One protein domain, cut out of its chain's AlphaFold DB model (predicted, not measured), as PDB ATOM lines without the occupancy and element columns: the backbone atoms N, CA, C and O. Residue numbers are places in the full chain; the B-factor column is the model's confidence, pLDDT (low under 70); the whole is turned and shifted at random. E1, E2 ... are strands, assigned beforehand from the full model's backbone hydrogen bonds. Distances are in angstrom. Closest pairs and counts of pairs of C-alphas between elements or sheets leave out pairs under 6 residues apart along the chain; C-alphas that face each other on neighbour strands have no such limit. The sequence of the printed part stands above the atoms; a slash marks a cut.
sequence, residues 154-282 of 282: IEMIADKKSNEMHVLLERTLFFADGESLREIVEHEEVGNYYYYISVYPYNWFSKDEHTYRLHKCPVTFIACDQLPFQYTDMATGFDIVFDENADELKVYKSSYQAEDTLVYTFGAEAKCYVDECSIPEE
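Overview. This is residues 154 to 282 of the 282 residues of an uncharacterized protein of Chloroflexi bacterium HGW-Chloroflexi-10 (UniProt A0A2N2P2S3). Two sheets make a sandwich that is only partly face to face: a long, strongly twisted sheet of seven strands, and a small sheet of three, E8 to E10, over its E4 to E7 part. E1, E2 and E3 extend the large sheet beyond the small one, and the last stretch, residues 267 to 282, ties E10 to E7 by short pairings. The printed part has 129 residues with ten named strands, E1 to E10 in chain order, and no named helix, class all strand. Both sheets are antiparallel, ordered E1 E2 E3 E4 E5 E6 E7 and E8 E9 E10. The whole is compact, radius of gyration of the C-alphas 14.3 A, with spans of 38 by 37 by 31 A.

Arrangement. Begin with E1, residues 154 to 159, and E2, 164 to 169, a hairpin with N 157 and O 166 2.8 A apart. Next come E3, 172 to 177, with N 165 and O 177 2.8 A apart across E2 and E3, and E4, 181 to 190, with N 176 and O 182 at 2.9 A. E4 bends by 67 degrees at residue 185; it pairs with E3 over residues 181 to 183 and with E5, 193 to 200, over 183 to 190, where N 190 and O 193 are 2.8 A apart. E6, 210 to 218, follows, N 194 and O 217 at 2.8 A, then the edge strand E7, 225 to 233, N 212 and O 231 at 2.8 A. These seven form a meander, each strand the antiparallel neighbour of the one before. E8, 237 to 243, E9, 248 to 254, and E10, 261 to 266, form another, with N 241 and O 250 2.9 A apart and N 251 and O 264 2.8 A apart. The sheets' facing parts are 9.3 A centre to centre, their strands at 40 degrees. The closest C-alphas of E4 and E8 are those of Glu 188 and Ile 240, 5.9 A apart; E1 and E8 are apart.

Along the chain. Find C-alpha 154 at (53.112, 21.073, -32.232), where E1 begins. E4 runs 24.9 A from C-alpha 181 to C-alpha 190, and E6 runs 25.3 A. E7 covers 22.4 A and bends by 70 degrees at residue 228. E10 ends at C-alpha 266, (30.439, 36.454, -45.165).

Size, cuts and confidence. The two C-alphas farthest apart, Lys 160 and Gln 257, are 42.0 A apart. The printed part has no cut and no long link. Look beyond E10: residues 271 to 272 pair with 264 to 265, and 277 to 278 with 230 to 231 of E7. Mean pLDDT of the printed part is 91.8; residues 204 to 206 and 282 are under 70.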
ATOM      1  N   ILE A 154      52.774  20.648 -30.873       92.38
ATOM      2  CA  ILE A 154      53.112  21.073 -32.232       92.38
ATOM      3  C   ILE A 154      52.687  19.977 -33.193       92.38
ATOM      4  O   ILE A 154      53.211  18.861 -33.149       92.38
ATOM      5  N   GLU A 155      51.823  20.332 -34.136       94.50
ATOM      6  CA  GLU A 155      51.385  19.432 -35.194       94.50
ATOM      7  C   GLU A 155      51.681  20.030 -36.571       94.50
ATOM      8  O   GLU A 155      51.570  21.236 -36.789       94.50
ATOM      9  N   MET A 156      52.086  19.175 -37.512       95.75
ATOM     10  CA  MET A 156      52.275  19.551 -38.910       95.75
ATOM     11  C   MET A 156      51.362  18.726 -39.802       95.75
ATOM     12  O   MET A 156      51.532  17.510 -39.923       95.75
ATOM     13  N   ILE A 157      50.440  19.405 -40.471       96.56
ATOM     14  CA  ILE A 157      49.418  18.791 -41.309       96.56
ATOM     15  C   ILE A 157      49.733  19.122 -42.766       96.56
ATOM     16  O   ILE A 157      49.757  20.278 -43.179       96.56
ATOM     17  N   ALA A 158      50.006  18.081 -43.552       96.25
ATOM     18  CA  ALA A 158      50.254  18.207 -44.982       96.25
ATOM     19  C   ALA A 158      48.919  18.196 -45.741       96.25
ATOM     20  O   ALA A 158      48.357  17.125 -46.007       96.25
ATOM     21  N   ASP A 159      48.427  19.372 -46.121       94.75
ATOM     22  CA  ASP A 159      47.226  19.507 -46.932       94.75
ATOM     23  C   ASP A 159      47.566  19.311 -48.413       94.75
ATOM     24  O   ASP A 159      48.021  20.203 -49.127       94.75
ATOM     25  N   LYS A 160      47.344  18.091 -48.901       93.50
ATOM     26  CA  LYS A 160      47.611  17.740 -50.300       93.50
ATOM     27  C   LYS A 160      46.629  18.378 -51.282       93.50
ATOM     28  O   LYS A 160      46.947  18.414 -52.467       93.50
ATOM     29  N   LYS A 161      45.444  18.817 -50.829       91.69
ATOM     30  CA  LYS A 161      44.428  19.421 -51.706       91.69
ATOM     31  C   LYS A 161      44.846  20.842 -52.074       91.69
ATOM     32  O   LYS A 161      44.870  21.164 -53.256       91.69
ATOM     33  N   SER A 162      45.205  21.647 -51.075       90.50
ATOM     34  CA  SER A 162      45.728  23.006 -51.271       90.50
ATOM     35  C   SER A 162      47.224  23.023 -51.613       90.50
ATOM     36  O   SER A 162      47.737  24.030 -52.093       90.50
ATOM     37  N   ASN A 163      47.920  21.892 -51.428       93.69
ATOM     38  CA  ASN A 163      49.374  21.772 -51.541       93.69
ATOM     39  C   ASN A 163      50.102  22.724 -50.576       93.69
ATOM     40  O   ASN A 163      51.066  23.403 -50.941       93.69
ATOM     41  N   GLU A 164      49.646  22.734 -49.324       95.00
ATOM     42  CA  GLU A 164      50.175  23.575 -48.252       95.00
ATOM     43  C   GLU A 164      50.568  22.743 -47.027       95.00
ATOM     44  O   GLU A 164      49.976  21.709 -46.713       95.00
ATOM     45  N   MET A 165      51.617  23.182 -46.335       96.62
ATOM     46  CA  MET A 165      51.988  22.670 -45.022       96.62
ATOM     47  C   MET A 165      51.387  23.583 -43.963       96.62
ATOM     48  O   MET A 165      51.763  24.749 -43.879       96.62
ATOM     49  N   HIS A 166      50.490  23.044 -43.149       96.25
ATOM     50  CA  HIS A 166      49.889  23.729 -42.013       96.25
ATOM     51  C   HIS A 166      50.651  23.377 -40.745       96.25
ATOM     52  O   HIS A 166      50.933  22.203 -40.494       96.25
ATOM     53  N   VAL A 167      50.973  24.378 -39.935       95.06
ATOM     54  CA  VAL A 167      51.593  24.161 -38.629       95.06
ATOM     55  C   VAL A 167      50.696  24.703 -37.550       95.06
ATOM     56  O   VAL A 167      50.332  25.878 -37.563       95.06
ATOM     57  N   LEU A 168      50.356  23.821 -36.621       94.50
ATOM     58  CA  LEU A 168      49.469  24.102 -35.517       94.50
ATOM     59  C   LEU A 168      50.285  24.178 -34.234       94.50
ATOM     60  O   LEU A 168      51.163  23.342 -33.998       94.50
ATOM     61  N   LEU A 169      49.957  25.162 -33.405       91.19
ATOM     62  CA  LEU A 169      50.429  25.282 -32.032       91.19
ATOM     63  C   LEU A 169      49.210  25.192 -31.123       91.19
ATOM     64  O   LEU A 169      48.267  25.956 -31.291       91.19
ATOM     65  N   GLU A 170      49.208  24.228 -30.204       90.69
ATOM     66  CA  GLU A 170      48.090  24.002 -29.275       90.69
ATOM     67  C   GLU A 170      46.732  23.848 -29.996       90.69
ATOM     68  O   GLU A 170      45.693  24.244 -29.482       90.69
ATOM     69  N   ARG A 171      46.751  23.221 -31.186       88.88
ATOM     70  CA  ARG A 171      45.611  23.024 -32.112       88.88
ATOM     71  C   ARG A 171      45.107  24.269 -32.843       88.88
ATOM     72  O   ARG A 171      44.167  24.154 -33.623       88.88
ATOM     73  N   THR A 172      45.761  25.412 -32.687       90.69
ATOM     74  CA  THR A 172      45.474  26.606 -33.484       90.69
ATOM     75  C   THR A 172      46.439  26.683 -34.657       90.69
ATOM     76  O   THR A 172      47.653  26.545 -34.482       90.69
ATOM     77  N   LEU A 173      45.919  26.899 -35.870       93.56
ATOM     78  CA  LEU A 173      46.756  27.118 -37.049       93.56
ATOM     79  C   LEU A 173      47.599  28.374 -36.844       93.56
ATOM     80  O   LEU A 173      47.069  29.467 -36.684       93.56
ATOM     81  N   PHE A 174      48.914  28.205 -36.859       91.62
ATOM     82  CA  PHE A 174      49.857  29.275 -36.586       91.62
ATOM     83  C   PHE A 174      50.435  29.867 -37.880       91.62
ATOM     84  O   PHE A 174      50.463  31.083 -38.071       91.62
ATOM     85  N   PHE A 175      50.849  29.015 -38.818       91.50
ATOM     86  CA  PHE A 175      51.234  29.450 -40.161       91.50
ATOM     87  C   PHE A 175      50.947  28.359 -41.197       91.50
ATOM     88  O   PHE A 175      50.813  27.177 -40.866       91.50
ATOM     89  N   ALA A 176      50.896  28.767 -42.464       94.56
ATOM     90  CA  ALA A 176      50.788  27.877 -43.612       94.56
ATOM     91  C   ALA A 176      51.866  28.203 -44.658       94.56
ATOM     92  O   ALA A 176      52.169  29.370 -44.911       94.56
ATOM     93  N   ASP A 177      52.451  27.176 -45.276       94.12
ATOM     94  CA  ASP A 177      53.430  27.327 -46.358       94.12
ATOM     95  C   ASP A 177      53.053  26.498 -47.590       94.12
ATOM     96  O   ASP A 177      53.077  25.268 -47.552       94.12
ATOM     97  N   GLY A 178      52.770  27.182 -48.698       90.88
ATOM     98  CA  GLY A 178      52.395  26.576 -49.976       90.88
ATOM     99  C   GLY A 178      53.013  27.295 -51.167       90.88
ATOM    100  O   GLY A 178      54.219  27.170 -51.431       90.88
ATOM    101  N   GLU A 179      52.170  28.039 -51.888       88.06
ATOM    102  CA  GLU A 179      52.594  29.003 -52.911       88.06
ATOM    103  C   GLU A 179      53.293  30.206 -52.265       88.06
ATOM    104  O   GLU A 179      54.405  30.568 -52.656       88.06
ATOM    105  N   SER A 180      52.680  30.763 -51.220       88.81
ATOM    106  CA  SER A 180      53.250  31.800 -50.365       88.81
ATOM    107  C   SER A 180      53.227  31.366 -48.897       88.81
ATOM    108  O   SER A 180      52.366  30.599 -48.465       88.81
ATOM    109  N   LEU A 181      54.218  31.834 -48.136       90.69
ATOM    110  CA  LEU A 181      54.271  31.652 -46.687       90.69
ATOM    111  C   LEU A 181      53.351  32.680 -46.035       90.69
ATOM    112  O   LEU A 181      53.592  33.871 -46.198       90.69
ATOM    113  N   ARG A 182      52.364  32.246 -45.260       91.81
ATOM    114  CA  ARG A 182      51.425  33.144 -44.579       91.81
ATOM    115  C   ARG A 182      51.317  32.818 -43.098       91.81
ATOM    116  O   ARG A 182      51.308  31.649 -42.718       91.81
ATOM    117  N   GLU A 183      51.221  33.859 -42.282       91.81
ATOM    118  CA  GLU A 183      50.998  33.735 -40.837       91.81
ATOM    119  C   GLU A 183      49.538  33.992 -40.518       91.81
ATOM    120  O   GLU A 183      48.887  34.775 -41.209       91.81
ATOM    121  N   ILE A 184      49.031  33.317 -39.493       93.25
ATOM    122  CA  ILE A 184      47.668  33.505 -39.014       93.25
ATOM    123  C   ILE A 184      47.685  34.583 -37.937       93.25
ATOM    124  O   ILE A 184      48.479  34.512 -37.001       93.25
ATOM    125  N   VAL A 185      46.842  35.600 -38.101       92.62
ATOM    126  CA  VAL A 185      46.769  36.750 -37.184       92.62
ATOM    127  C   VAL A 185      45.507  36.753 -36.338       92.62
ATOM    128  O   VAL A 185      45.542  37.311 -35.250       92.62
ATOM    129  N   GLU A 186      44.431  36.126 -36.815       94.44
ATOM    130  CA  GLU A 186      43.190  35.969 -36.058       94.44
ATOM    131  C   GLU A 186      42.436  34.709 -36.497       94.44
ATOM    132  O   GLU A 186      42.609  34.231 -37.628       94.44
ATOM    133  N   HIS A 187      41.601  34.178 -35.607       94.94
ATOM    134  CA  HIS A 187      40.749  33.032 -35.846       94.94
ATOM    135  C   HIS A 187      39.436  33.056 -35.061       94.94
ATOM    136  O   HIS A 187      39.362  33.605 -33.973       94.94
ATOM    137  N   GLU A 188      38.425  32.372 -35.592       96.06
ATOM    138  CA  GLU A 188      37.171  32.091 -34.887       96.06
ATOM    139  C   GLU A 188      36.708  30.655 -35.173       96.06
ATOM    140  O   GLU A 188      36.804  30.179 -36.311       96.06
ATOM    141  N   GLU A 189      36.209  29.959 -34.151       95.62
ATOM    142  CA  GLU A 189      35.676  28.597 -34.261       95.62
ATOM    143  C   GLU A 189      34.152  28.636 -34.377       95.62
ATOM    144  O   GLU A 189      33.444  29.062 -33.469       95.62
ATOM    145  N   VAL A 190      33.619  28.123 -35.485       94.62
ATOM    146  CA  VAL A 190      32.174  28.039 -35.708       94.62
ATOM    147  C   VAL A 190      31.807  26.616 -36.115       94.62
ATOM    148  O   VAL A 190      31.980  26.181 -37.261       94.62
ATOM    149  N   GLY A 191      31.272  25.866 -35.154       93.94
ATOM    150  CA  GLY A 191      30.864  24.478 -35.351       93.94
ATOM    151  C   GLY A 191      32.050  23.568 -35.683       93.94
ATOM    152  O   GLY A 191      32.910  23.341 -34.848       93.94
ATOM    153  N   ASN A 192      32.077  23.006 -36.895       95.19
ATOM    154  CA  ASN A 192      33.150  22.102 -37.348       95.19
ATOM    155  C   ASN A 192      34.212  22.805 -38.210       95.19
ATOM    156  O   ASN A 192      34.986  22.137 -38.909       95.19
ATOM    157  N   TYR A 193      34.215  24.134 -38.204       96.19
ATOM    158  CA  TYR A 193      35.113  24.942 -39.008       96.19
ATOM    159  C   TYR A 193      35.787  25.996 -38.152       96.19
ATOM    160  O   TYR A 193      35.184  26.557 -37.245       96.19
ATOM    161  N   TYR A 194      37.012  26.311 -38.530       96.62
ATOM    162  CA  TYR A 194      37.688  27.517 -38.122       96.62
ATOM    163  C   TYR A 194      37.777  28.481 -39.297       96.62
ATOM    164  O   TYR A 194      38.036  28.079 -40.438       96.62
ATOM    165  N   TYR A 195      37.591  29.755 -38.998       96.81
ATOM    166  CA  TYR A 195      37.792  30.856 -39.921       96.81
ATOM    167  C   TYR A 195      39.059  31.586 -39.510       96.81
ATOM    168  O   TYR A 195      39.181  31.964 -38.355       96.81
ATOM    169  N   TYR A 196      40.000  31.761 -40.435       95.94
ATOM    170  CA  TYR A 196      41.325  32.313 -40.154       95.94
ATOM    171  C   TYR A 196      41.620  33.511 -41.033       95.94
ATOM    172  O   TYR A 196      41.474  33.422 -42.252       95.94
ATOM    173  N   ILE A 197      42.143  34.584 -40.447       95.94
ATOM    174  CA  ILE A 197      42.777  35.653 -41.214       95.94
ATOM    175  C   ILE A 197      44.270  35.368 -41.291       95.94
ATOM    176  O   ILE A 197      44.968  35.265 -40.283       95.94
ATOM    177  N   SER A 198      44.758  35.245 -42.518       95.06
ATOM    178  CA  SER A 198      46.175  35.100 -42.830       95.06
ATOM    179  C   SER A 198      46.748  36.398 -43.387       95.06
ATOM    180  O   SER A 198      46.018  37.121 -44.063       95.06
ATOM    181  N   VAL A 199      48.045  36.638 -43.204       93.31
ATOM    182  CA  VAL A 199      48.751  37.820 -43.720       93.31
ATOM    183  C   VAL A 199      49.977  37.456 -44.570       93.31
ATOM    184  O   VAL A 199      50.729  36.533 -44.242       93.31
ATOM    185  N   TYR A 200      50.203  38.204 -45.656       90.62
ATOM    186  CA  TYR A 200      51.385  38.112 -46.523       90.62
ATOM    187  C   TYR A 200      51.777  39.482 -47.120       90.62
ATOM    188  O   TYR A 200      50.886  40.200 -47.558       90.62
ATOM    189  N   PRO A 201      53.074  39.832 -47.246       87.81
ATOM    190  CA  PRO A 201      54.228  39.159 -46.657       87.81
ATOM    191  C   PRO A 201      54.266  39.390 -45.149       87.81
ATOM    192  O   PRO A 201      54.112  40.516 -44.692       87.81
ATOM    193  N   TYR A 202      54.518  38.356 -44.345       70.44
ATOM    194  CA  TYR A 202      54.632  38.583 -42.908       70.44
ATOM    195  C   TYR A 202      55.928  39.318 -42.567       70.44
ATOM    196  O   TYR A 202      57.036  38.784 -42.671       70.44
ATOM    197  N   ASN A 203      55.777  40.560 -42.123       72.94
ATOM    198  CA  ASN A 203      56.828  41.305 -41.458       72.94
ATOM    199  C   ASN A 203      56.191  42.454 -40.673       72.94
ATOM    200  O   ASN A 203      55.982  43.529 -41.226       72.94
ATOM    201  N   TRP A 204      55.904  42.228 -39.389       63.38
ATOM    202  CA  TRP A 204      55.315  43.237 -38.491       63.38
ATOM    203  C   TRP A 204      56.141  44.520 -38.371       63.38
ATOM    204  O   TRP A 204      55.616  45.575 -38.037       63.38
ATOM    205  N   PHE A 205      57.445  44.439 -38.642       65.88
ATOM    206  CA  PHE A 205      58.340  45.593 -38.612       65.88
ATOM    207  C   PHE A 205      58.509  46.251 -39.982       65.88
ATOM    208  O   PHE A 205      59.229  47.246 -40.088       65.88
ATOM    209  N   SER A 206      57.896  45.693 -41.033       69.50
ATOM    210  CA  SER A 206      57.927  46.334 -42.339       69.50
ATOM    211  C   SER A 206      56.942  47.482 -42.408       69.50
ATOM    212  O   SER A 206      55.862  47.440 -41.829       69.50
ATOM    213  N   LYS A 207      57.327  48.488 -43.188       74.81
ATOM    214  CA  LYS A 207      56.422  49.532 -43.675       74.81
ATOM    215  C   LYS A 207      55.834  49.169 -45.042       74.81
ATOM    216  O   LYS A 207      55.329  50.050 -45.728       74.81
ATOM    217  N   ASP A 208      55.996  47.922 -45.463       83.12
ATOM    218  CA  ASP A 208      55.393  47.428 -46.692       83.12
ATOM    219  C   ASP A 208      53.915  47.128 -46.441       83.12
ATOM    220  O   ASP A 208      53.526  46.822 -45.314       83.12
ATOM    221  N   GLU A 209      53.116  47.201 -47.498       88.38
ATOM    222  CA  GLU A 209      51.719  46.790 -47.457       88.38
ATOM    223  C   GLU A 209      51.598  45.282 -47.217       88.38
ATOM    224  O   GLU A 209      52.323  44.463 -47.797       88.38
ATOM    225  N   HIS A 210      50.633  44.924 -46.379       91.56
ATOM    226  CA  HIS A 210      50.261  43.561 -46.053       91.56
ATOM    227  C   HIS A 210      48.932  43.232 -46.719       91.56
ATOM    228  O   HIS A 210      47.980  44.004 -46.659       91.56
ATOM    229  N   THR A 211      48.850  42.060 -47.334       94.06
ATOM    230  CA  THR A 211      47.607  41.490 -47.846       94.06
ATOM    231  C   THR A 211      47.067  40.478 -46.848       94.06
ATOM    232  O   THR A 211      47.733  39.489 -46.532       94.06
ATOM    233  N   TYR A 212      45.839  40.706 -46.400       95.31
ATOM    234  CA  TYR A 212      45.088  39.828 -45.522       95.31
ATOM    235  C   TYR A 212      44.061  39.043 -46.324       95.31
ATOM    236  O   TYR A 212      43.431  39.572 -47.242       95.31
ATOM    237  N   ARG A 213      43.906  37.765 -45.985       95.81
ATOM    238  CA  ARG A 213      42.968  36.841 -46.633       95.81
ATOM    239  C   ARG A 213      42.271  35.988 -45.595       95.81
ATOM    240  O   ARG A 213      42.897  35.619 -44.605       95.81
ATOM    241  N   LEU A 214      41.017  35.648 -45.857       96.31
ATOM    242  CA  LEU A 214      40.181  34.850 -44.975       96.31
ATOM    243  C   LEU A 214      40.142  33.424 -45.512       96.31
ATOM    244  O   LEU A 214      39.957  33.211 -46.708       96.31
ATOM    245  N   HIS A 215      40.300  32.453 -44.628       95.69
ATOM    246  CA  HIS A 215      40.262  31.035 -44.962       95.69
ATOM    247  C   HIS A 215      39.239  30.339 -44.090       95.69
ATOM    248  O   HIS A 215      39.094  30.671 -42.918       95.69
ATOM    249  N   LYS A 216      38.566  29.344 -44.655       95.81
ATOM    250  CA  LYS A 216      37.702  28.418 -43.939       95.81
ATOM    251  C   LYS A 216      38.366  27.051 -43.931       95.81
ATOM    252  O   LYS A 216      38.541  26.428 -44.975       95.81
ATOM    253  N   CYS A 217      38.704  26.569 -42.748       96.06
ATOM    254  CA  CYS A 217      39.323  25.269 -42.546       96.06
ATOM    255  C   CYS A 217      38.382  24.378 -41.735       96.06
ATOM    256  O   CYS A 217      37.811  24.848 -40.755       96.06
ATOM    257  N   PRO A 218      38.206  23.093 -42.067       96.12
ATOM    258  CA  PRO A 218      37.603  22.166 -41.116       96.12
ATOM    259  C   PRO A 218      38.522  21.996 -39.896       96.12
ATOM    260  O   PRO A 218      39.728  22.199 -40.008       96.12
ATOM    261  N   VAL A 219      37.997  21.520 -38.764       94.00
ATOM    262  CA  VAL A 219      38.796  21.245 -37.541       94.00
ATOM    263  C   VAL A 219      39.944  20.241 -37.725       94.00
ATOM    264  O   VAL A 219      40.792  20.090 -36.854       94.00
ATOM    265  N   THR A 220      39.971  19.516 -38.845       93.38
ATOM    266  CA  THR A 220      41.084  18.627 -39.215       93.38
ATOM    267  C   THR A 220      42.211  19.354 -39.939       93.38
ATOM    268  O   THR A 220      43.252  18.751 -40.173       93.38
ATOM    269  N   PHE A 221      41.999  20.615 -40.330       91.75
ATOM    270  CA  PHE A 221      42.944  21.451 -41.074       91.75
ATOM    271  C   PHE A 221      43.396  20.859 -42.409       91.75
ATOM    272  O   PHE A 221      44.446  21.217 -42.939       91.75
ATOM    273  N   ILE A 222      42.601  19.947 -42.963       91.69
ATOM    274  CA  ILE A 222      42.785  19.382 -44.294       91.69
ATOM    275  C   ILE A 222      41.751  20.034 -45.203       91.69
ATOM    276  O   ILE A 222      40.580  20.079 -44.845       91.69
ATOM    277  N   ALA A 223      42.153  20.454 -46.398       90.31
ATOM    278  CA  ALA A 223      41.315  21.136 -47.372       90.31
ATOM    279  C   ALA A 223      40.804  22.505 -46.895       90.31
ATOM    280  O   ALA A 223      39.603  22.759 -46.938       90.31
ATOM    281  N   CYS A 224      41.711  23.379 -46.452       92.88
ATOM    282  CA  CYS A 224      41.363  24.777 -46.197       92.88
ATOM    283  C   CYS A 224      41.007  25.491 -47.509       92.88
ATOM    284  O   CYS A 224      41.767  25.428 -48.477       92.88
ATOM    285  N   ASP A 225      39.874  26.187 -47.527       93.19
ATOM    286  CA  ASP A 225      39.401  26.937 -48.686       93.19
ATOM    287  C   ASP A 225      39.564  28.445 -48.424       93.19
ATOM    288  O   ASP A 225      39.184  28.952 -47.366       93.19
ATOM    289  N   GLN A 226      40.137  29.175 -49.383       93.69
ATOM    290  CA  GLN A 226      40.231  30.634 -49.310       93.69
ATOM    291  C   GLN A 226      38.854  31.240 -49.616       93.69
ATOM    292  O   GLN A 226      38.261  30.942 -50.650       93.69
ATOM    293  N   LEU A 227      38.357  32.097 -48.728       95.00
ATOM    294  CA  LEU A 227      37.109  32.834 -48.915       95.00
ATOM    295  C   LEU A 227      37.348  34.114 -49.735       95.00
ATOM    296  O   LEU A 227      38.481  34.609 -49.781       95.00
ATOM    297  N   PRO A 228      36.308  34.674 -50.382       94.06
ATOM    298  CA  PRO A 228      36.444  35.835 -51.255       94.06
ATOM    299  C   PRO A 228      36.537  37.128 -50.426       94.06
ATOM    300  O   PRO A 228      35.627  37.954 -50.391       94.06
ATOM    301  N   PHE A 229      37.662  37.266 -49.728       95.31
ATOM    302  CA  PHE A 229      38.057  38.414 -48.928       95.31
ATOM    303  C   PHE A 229      39.538  38.683 -49.156       95.31
ATOM    304  O   PHE A 229      40.392  37.822 -48.910       95.31
ATOM    305  N   GLN A 230      39.834  39.900 -49.586       95.94
ATOM    306  CA  GLN A 230      41.181  40.426 -49.637       95.94
ATOM    307  C   GLN A 230      41.179  41.848 -49.090       95.94
ATOM    308  O   GLN A 230      40.449  42.703 -49.585       95.94
ATOM    309  N   TYR A 231      42.025  42.103 -48.099       95.44
ATOM    310  CA  TYR A 231      42.223  43.431 -47.529       95.44
ATOM    311  C   TYR A 231      43.696  43.807 -47.616       95.44
ATOM    312  O   TYR A 231      44.547  42.980 -47.291       95.44
ATOM    313  N   THR A 232      44.007  45.026 -48.046       93.75
ATOM    314  CA  THR A 232      45.396  45.494 -48.141       93.75
ATOM    315  C   THR A 232      45.589  46.744 -47.302       93.75
ATOM    316  O   THR A 232      44.958  47.760 -47.561       93.75
ATOM    317  N   ASP A 233      46.480  46.683 -46.318       90.62
ATOM    318  CA  ASP A 233      46.815  47.833 -45.477       90.62
ATOM    319  C   ASP A 233      48.209  47.662 -44.869       90.62
ATOM    320  O   ASP A 233      48.838  46.608 -44.965       90.62
ATOM    321  N   MET A 234      48.688  48.702 -44.203       84.69
ATOM    322  CA  MET A 234      49.786  48.614 -43.253       84.69
ATOM    323  C   MET A 234      49.385  47.706 -42.080       84.69
ATOM    324  O   MET A 234      48.206  47.585 -41.753       84.69
ATOM    325  N   ALA A 235      50.368  47.065 -41.439       78.81
ATOM    326  CA  ALA A 235      50.170  46.143 -40.314       78.81
ATOM    327  C   ALA A 235      49.048  46.587 -39.344       78.81
ATOM    328  O   ALA A 235      49.170  47.612 -38.668       78.81
ATOM    329  N   THR A 236      47.960  45.811 -39.280       83.81
ATOM    330  CA  THR A 236      46.762  46.104 -38.483       83.81
ATOM    331  C   THR A 236      46.216  44.832 -37.833       83.81
ATOM    332  O   THR A 236      46.558  43.722 -38.244       83.81
ATOM    333  N   GLY A 237      45.417  45.002 -36.779       89.19
ATOM    334  CA  GLY A 237      44.746  43.906 -36.083       89.19
ATOM    335  C   GLY A 237      43.361  43.654 -36.666       89.19
ATOM    336  O   GLY A 237      42.731  44.569 -37.202       89.19
ATOM    337  N   PHE A 238      42.881  42.425 -36.530       93.38
ATOM    338  CA  PHE A 238      41.529  42.046 -36.917       93.38
ATOM    339  C   PHE A 238      40.863  41.284 -35.792       93.38
ATOM    340  O   PHE A 238      41.548  40.572 -35.073       93.38
ATOM    341  N   ASP A 239      39.544  41.391 -35.735       94.94
ATOM    342  CA  ASP A 239      38.682  40.528 -34.944       94.94
ATOM    343  C   ASP A 239      37.700  39.835 -35.896       94.94
ATOM    344  O   ASP A 239      37.176  40.449 -36.837       94.94
ATOM    345  N   ILE A 240      37.450  38.549 -35.669       95.38
ATOM    346  CA  ILE A 240      36.451  37.774 -36.404       95.38
ATOM    347  C   ILE A 240      35.331  37.452 -35.425       95.38
ATOM    348  O   ILE A 240      35.587  36.947 -34.342       95.38
ATOM    349  N   VAL A 241      34.089  37.745 -35.801       96.31
ATOM    350  CA  VAL A 241      32.917  37.484 -34.959       96.31
ATOM    351  C   VAL A 241      31.859  36.786 -35.789       96.31
ATOM    352  O   VAL A 241      31.526  37.237 -36.885       96.31
ATOM    353  N   PHE A 242      31.292  35.706 -35.267       96.69
ATOM    354  CA  PHE A 242      30.143  35.054 -35.881       96.69
ATOM    355  C   PHE A 242      28.834  35.561 -35.262       96.69
ATOM    356  O   PHE A 242      28.620  35.446 -34.056       96.69
ATOM    357  N   ASP A 243      27.952  36.137 -36.079       95.69
ATOM    358  CA  ASP A 243      26.621  36.570 -35.656       95.69
ATOM    359  C   ASP A 243      25.612  35.442 -35.884       95.69
ATOM    360  O   ASP A 243      25.112  35.245 -36.992       95.69
ATOM    361  N   GLU A 244      25.284  34.716 -34.814       93.38
ATOM    362  CA  GLU A 244      24.342  33.592 -34.855       93.38
ATOM    363  C   GLU A 244      22.931  33.988 -35.320       93.38
ATOM    364  O   GLU A 244      22.206  33.151 -35.856       93.38
ATOM    365  N   ASN A 245      22.510  35.247 -35.125       94.19
ATOM    366  CA  ASN A 245      21.162  35.677 -35.514       94.19
ATOM    367  C   ASN A 245      21.055  35.911 -37.019       94.19
ATOM    368  O   ASN A 245      20.001  35.673 -37.611       94.19
ATOM    369  N   ALA A 246      22.129  36.429 -37.612       93.44
ATOM    370  CA  ALA A 246      22.216  36.718 -39.037       93.44
ATOM    371  C   ALA A 246      22.854  35.574 -39.845       93.44
ATOM    372  O   ALA A 246      22.796  35.618 -41.072       93.44
ATOM    373  N   ASP A 247      23.404  34.555 -39.172       94.25
ATOM    374  CA  ASP A 247      24.161  33.448 -39.776       94.25
ATOM    375  C   ASP A 247      25.291  33.974 -40.680       94.25
ATOM    376  O   ASP A 247      25.476  33.549 -41.823       94.25
ATOM    377  N   GLU A 248      26.021  34.975 -40.178       95.94
ATOM    378  CA  GLU A 248      27.074  35.664 -40.923       95.94
ATOM    379  C   GLU A 248      28.348  35.830 -40.090       95.94
ATOM    380  O   GLU A 248      28.322  36.163 -38.905       95.94
ATOM    381  N   LEU A 249      29.491  35.631 -40.738       96.69
ATOM    382  CA  LEU A 249      30.798  35.982 -40.210       96.69
ATOM    383  C   LEU A 249      31.059  37.468 -40.468       96.69
ATOM    384  O   LEU A 249      30.842  37.949 -41.580       96.69
ATOM    385  N   LYS A 250      31.575  38.177 -39.473       97.38
ATOM    386  CA  LYS A 250      31.948  39.592 -39.533       97.38
ATOM    387  C   LYS A 250      33.431  39.724 -39.251       97.38
ATOM    388  O   LYS A 250      33.937  39.135 -38.303       97.38
ATOM    389  N   VAL A 251      34.115  40.510 -40.069       97.00
ATOM    390  CA  VAL A 251      35.524  40.849 -39.881       97.00
ATOM    391  C   VAL A 251      35.614  42.324 -39.544       97.00
ATOM    392  O   VAL A 251      35.204  43.179 -40.337       97.00
ATOM    393  N   TYR A 252      36.171  42.612 -38.379       96.50
ATOM    394  CA  TYR A 252      36.411  43.956 -37.890       96.50
ATOM    395  C   TYR A 252      37.899  44.269 -37.941       96.50
ATOM    396  O   TYR A 252      38.735  43.418 -37.657       96.50
ATOM    397  N   LYS A 253      38.232  45.506 -38.299       94.19
ATOM    398  CA  LYS A 253      39.571  46.057 -38.118       94.19
ATOM    399  C   LYS A 253      39.671  46.612 -36.704       94.19
ATOM    400  O   LYS A 253      38.947  47.557 -36.378       94.19
ATOM    401  N   SER A 254      40.579  46.042 -35.921       89.62
ATOM    402  CA  SER A 254      40.803  46.409 -34.525       89.62
ATOM    403  C   SER A 254      41.666  47.666 -34.431       89.62
ATOM    404  O   SER A 254      42.706  47.778 -35.095       89.62
ATOM    405  N   SER A 255      41.258  48.629 -33.603       85.38
ATOM    406  CA  SER A 255      42.014  49.868 -33.379       85.38
ATOM    407  C   SER A 255      42.221  50.140 -31.896       85.38
ATOM    408  O   SER A 255      41.279  50.310 -31.135       85.38
ATOM    409  N   TYR A 256      43.478  50.304 -31.475       77.56
ATOM    410  CA  TYR A 256      43.806  50.554 -30.064       77.56
ATOM    411  C   TYR A 256      43.206  51.863 -29.503       77.56
ATOM    412  O   TYR A 256      43.139  52.046 -28.289       77.56
ATOM    413  N   GLN A 257      42.825  52.814 -30.364       80.38
ATOM    414  CA  GLN A 257      42.360  54.152 -29.958       80.38
ATOM    415  C   GLN A 257      41.022  54.566 -30.583       80.38
ATOM    416  O   GLN A 257      40.606  55.712 -30.402       80.38
ATOM    417  N   ALA A 258      40.362  53.682 -31.326       83.12
ATOM    418  CA  ALA A 258      39.100  53.981 -31.993       83.12
ATOM    419  C   ALA A 258      38.141  52.796 -31.873       83.12
ATOM    420  O   ALA A 258      38.540  51.716 -31.458       83.12
ATOM    421  N   GLU A 259      36.879  53.020 -32.225       89.06
ATOM    422  CA  GLU A 259      35.922  51.927 -32.374       89.06
ATOM    423  C   GLU A 259      36.332  51.025 -33.543       89.06
ATOM    424  O   GLU A 259      36.836  51.501 -34.570       89.06
ATOM    425  N   ASP A 260      36.099  49.727 -33.380       92.94
ATOM    426  CA  ASP A 260      36.400  48.748 -34.411       92.94
ATOM    427  C   ASP A 260      35.532  48.997 -35.643       92.94
ATOM    428  O   ASP A 260      34.334  49.283 -35.568       92.94
ATOM    429  N   THR A 261      36.150  48.904 -36.815       95.00
ATOM    430  CA  THR A 261      35.475  49.191 -38.082       95.00
ATOM    431  C   THR A 261      35.098  47.885 -38.759       95.00
ATOM    432  O   THR A 261      35.971  47.059 -39.011       95.00
ATOM    433  N   LEU A 262      33.817  47.691 -39.086       96.69
ATOM    434  CA  LEU A 262      33.384  46.544 -39.888       96.69
ATOM    435  C   LEU A 262      33.998  46.648 -41.289       96.69
ATOM    436  O   LEU A 262      33.738  47.609 -42.010       96.69
ATOM    437  N   VAL A 263      34.795  45.655 -41.670       96.94
ATOM    438  CA  VAL A 263      35.492  45.601 -42.961       96.94
ATOM    439  C   VAL A 263      34.735  44.721 -43.943       96.94
ATOM    440  O   VAL A 263      34.558  45.099 -45.103       96.94
ATOM    441  N   TYR A 264      34.299  43.547 -43.488       97.62
ATOM    442  CA  TYR A 264      33.770  42.505 -44.358       97.62
ATOM    443  C   TYR A 264      32.736  41.629 -43.652       97.62
ATOM    444  O   TYR A 264      32.845  41.389 -42.448       97.62
ATOM    445  N   THR A 265      31.762  41.127 -44.408       97.25
ATOM    446  CA  THR A 265      30.842  40.075 -43.964       97.25
ATOM    447  C   THR A 265      30.811  38.899 -44.936       97.25
ATOM    448  O   THR A 265      30.978  39.077 -46.145       97.25
ATOM    449  N   PHE A 266      30.584  37.695 -44.405       95.75
ATOM    450  CA  PHE A 266      30.439  36.454 -45.165       95.75
ATOM    451  C   PHE A 266      29.288  35.606 -44.618       95.75
ATOM    452  O   PHE A 266      29.340  35.132 -43.486       95.75
ATOM    453  N   GLY A 267      28.261  35.397 -45.437       92.94
ATOM    454  CA  GLY A 267      27.053  34.642 -45.100       92.94
ATOM    455  C   GLY A 267      26.248  34.377 -46.369       92.94
ATOM    456  O   GLY A 267      26.772  33.811 -47.326       92.94
ATOM    457  N   ALA A 268      24.999  34.843 -46.417       92.75
ATOM    458  CA  ALA A 268      24.179  34.767 -47.632       92.75
ATOM    459  C   ALA A 268      24.750  35.593 -48.803       92.75
ATOM    460  O   ALA A 268      24.655  35.177 -49.957       92.75
ATOM    461  N   GLU A 269      25.351  36.747 -48.509       92.81
ATOM    462  CA  GLU A 269      26.021  37.613 -49.479       92.81
ATOM    463  C   GLU A 269      27.322  38.139 -48.863       92.81
ATOM    464  O   GLU A 269      27.322  38.639 -47.737       92.81
ATOM    465  N   ALA A 270      28.436  38.000 -49.584       95.44
ATOM    466  CA  ALA A 270      29.718  38.547 -49.158       95.44
ATOM    467  C   ALA A 270      29.775  40.046 -49.474       95.44
ATOM    468  O   ALA A 270      29.457  40.452 -50.595       95.44
ATOM    469  N   LYS A 271      30.202  40.875 -48.514       97.00
ATOM    470  CA  LYS A 271      30.221  42.333 -48.698       97.00
ATOM    471  C   LYS A 271      31.422  42.998 -48.040       97.00
ATOM    472  O   LYS A 271      31.703  42.761 -46.873       97.00
ATOM    473  N   CYS A 272      32.080  43.886 -48.785       97.19
ATOM    474  CA  CYS A 272      33.085  44.815 -48.269       97.19
ATOM    475  C   CYS A 272      32.436  46.152 -47.877       97.19
ATOM    476  O   CYS A 272      31.552  46.651 -48.578       97.19
ATOM    477  N   TYR A 273      32.887  46.732 -46.766       96.94
ATOM    478  CA  TYR A 273      32.352  47.977 -46.195       96.94
ATOM    479  C   TYR A 273      33.360  49.134 -46.197       96.94
ATOM    480  O   TYR A 273      32.994  50.258 -45.857       96.94
ATOM    481  N   VAL A 274      34.604  48.868 -46.592       95.75
ATOM    482  CA  VAL A 274      35.711  49.833 -46.656       95.75
ATOM    483  C   VAL A 274      36.454  49.698 -47.983       95.75
ATOM    484  O   VAL A 274      36.435  48.625 -48.591       95.75
ATOM    485  N   ASP A 275      37.110  50.772 -48.421       94.50
ATOM    486  CA  ASP A 275      37.726  50.863 -49.752       94.50
ATOM    487  C   ASP A 275      38.935  49.928 -49.921       94.50
ATOM    488  O   ASP A 275      39.221  49.478 -51.028       94.50
ATOM    489  N   GLU A 276      39.636  49.596 -48.833       94.75
ATOM    490  CA  GLU A 276      40.794  48.696 -48.868       94.75
ATOM    491  C   GLU A 276      40.403  47.205 -48.905       94.75
ATOM    492  O   GLU A 276      41.267  46.334 -49.044       94.75
ATOM    493  N   CYS A 277      39.106  46.899 -48.781       96.69
ATOM    494  CA  CYS A 277      38.546  45.556 -48.899       96.69
ATOM    495  C   CYS A 277      38.085  45.292 -50.334       96.69
ATOM    496  O   CYS A 277      37.389  46.098 -50.948       96.69
ATOM    497  N   SER A 278      38.405  44.108 -50.848       96.75
ATOM    498  CA  SER A 278      37.954  43.632 -52.152       96.75
ATOM    499  C   SER A 278      37.475  42.181 -52.088       96.75
ATOM    500  O   SER A 278      37.971  41.369 -51.303       96.75
ATOM    501  N   ILE A 279      36.499  41.866 -52.941       95.88
ATOM    502  CA  ILE A 279      35.972  40.519 -53.171       95.88
ATOM    503  C   ILE A 279      36.502  40.091 -54.545       95.88
ATOM    504  O   ILE A 279      36.000  40.594 -55.552       95.88
ATOM    505  N   PRO A 280      37.561  39.266 -54.618       90.81
ATOM    506  CA  PRO A 280      38.128  38.850 -55.897       90.81
ATOM    507  C   PRO A 280      37.121  38.012 -56.698       90.81
ATOM    508  O   PRO A 280      36.400  37.196 -56.125       90.81
ATOM    509  N   GLU A 281      37.076  38.218 -58.016       80.94
ATOM    510  CA  GLU A 281      36.305  37.373 -58.938       80.94
ATOM    511  C   GLU A 281      36.998  36.001 -59.071       80.94
ATOM    512  O   GLU A 281      38.221  35.953 -59.226       80.94
ATOM    513  N   GLU A 282      36.231  34.906 -58.960       63.47
ATOM    514  CA  GLU A 282      36.716  33.516 -59.108       63.47
ATOM    515  C   GLU A 282      37.126  33.156 -60.546       63.47
ATOM    516  O   GLU A 282      36.406  33.537 -61.500       63.47
TER     517      GLU A 282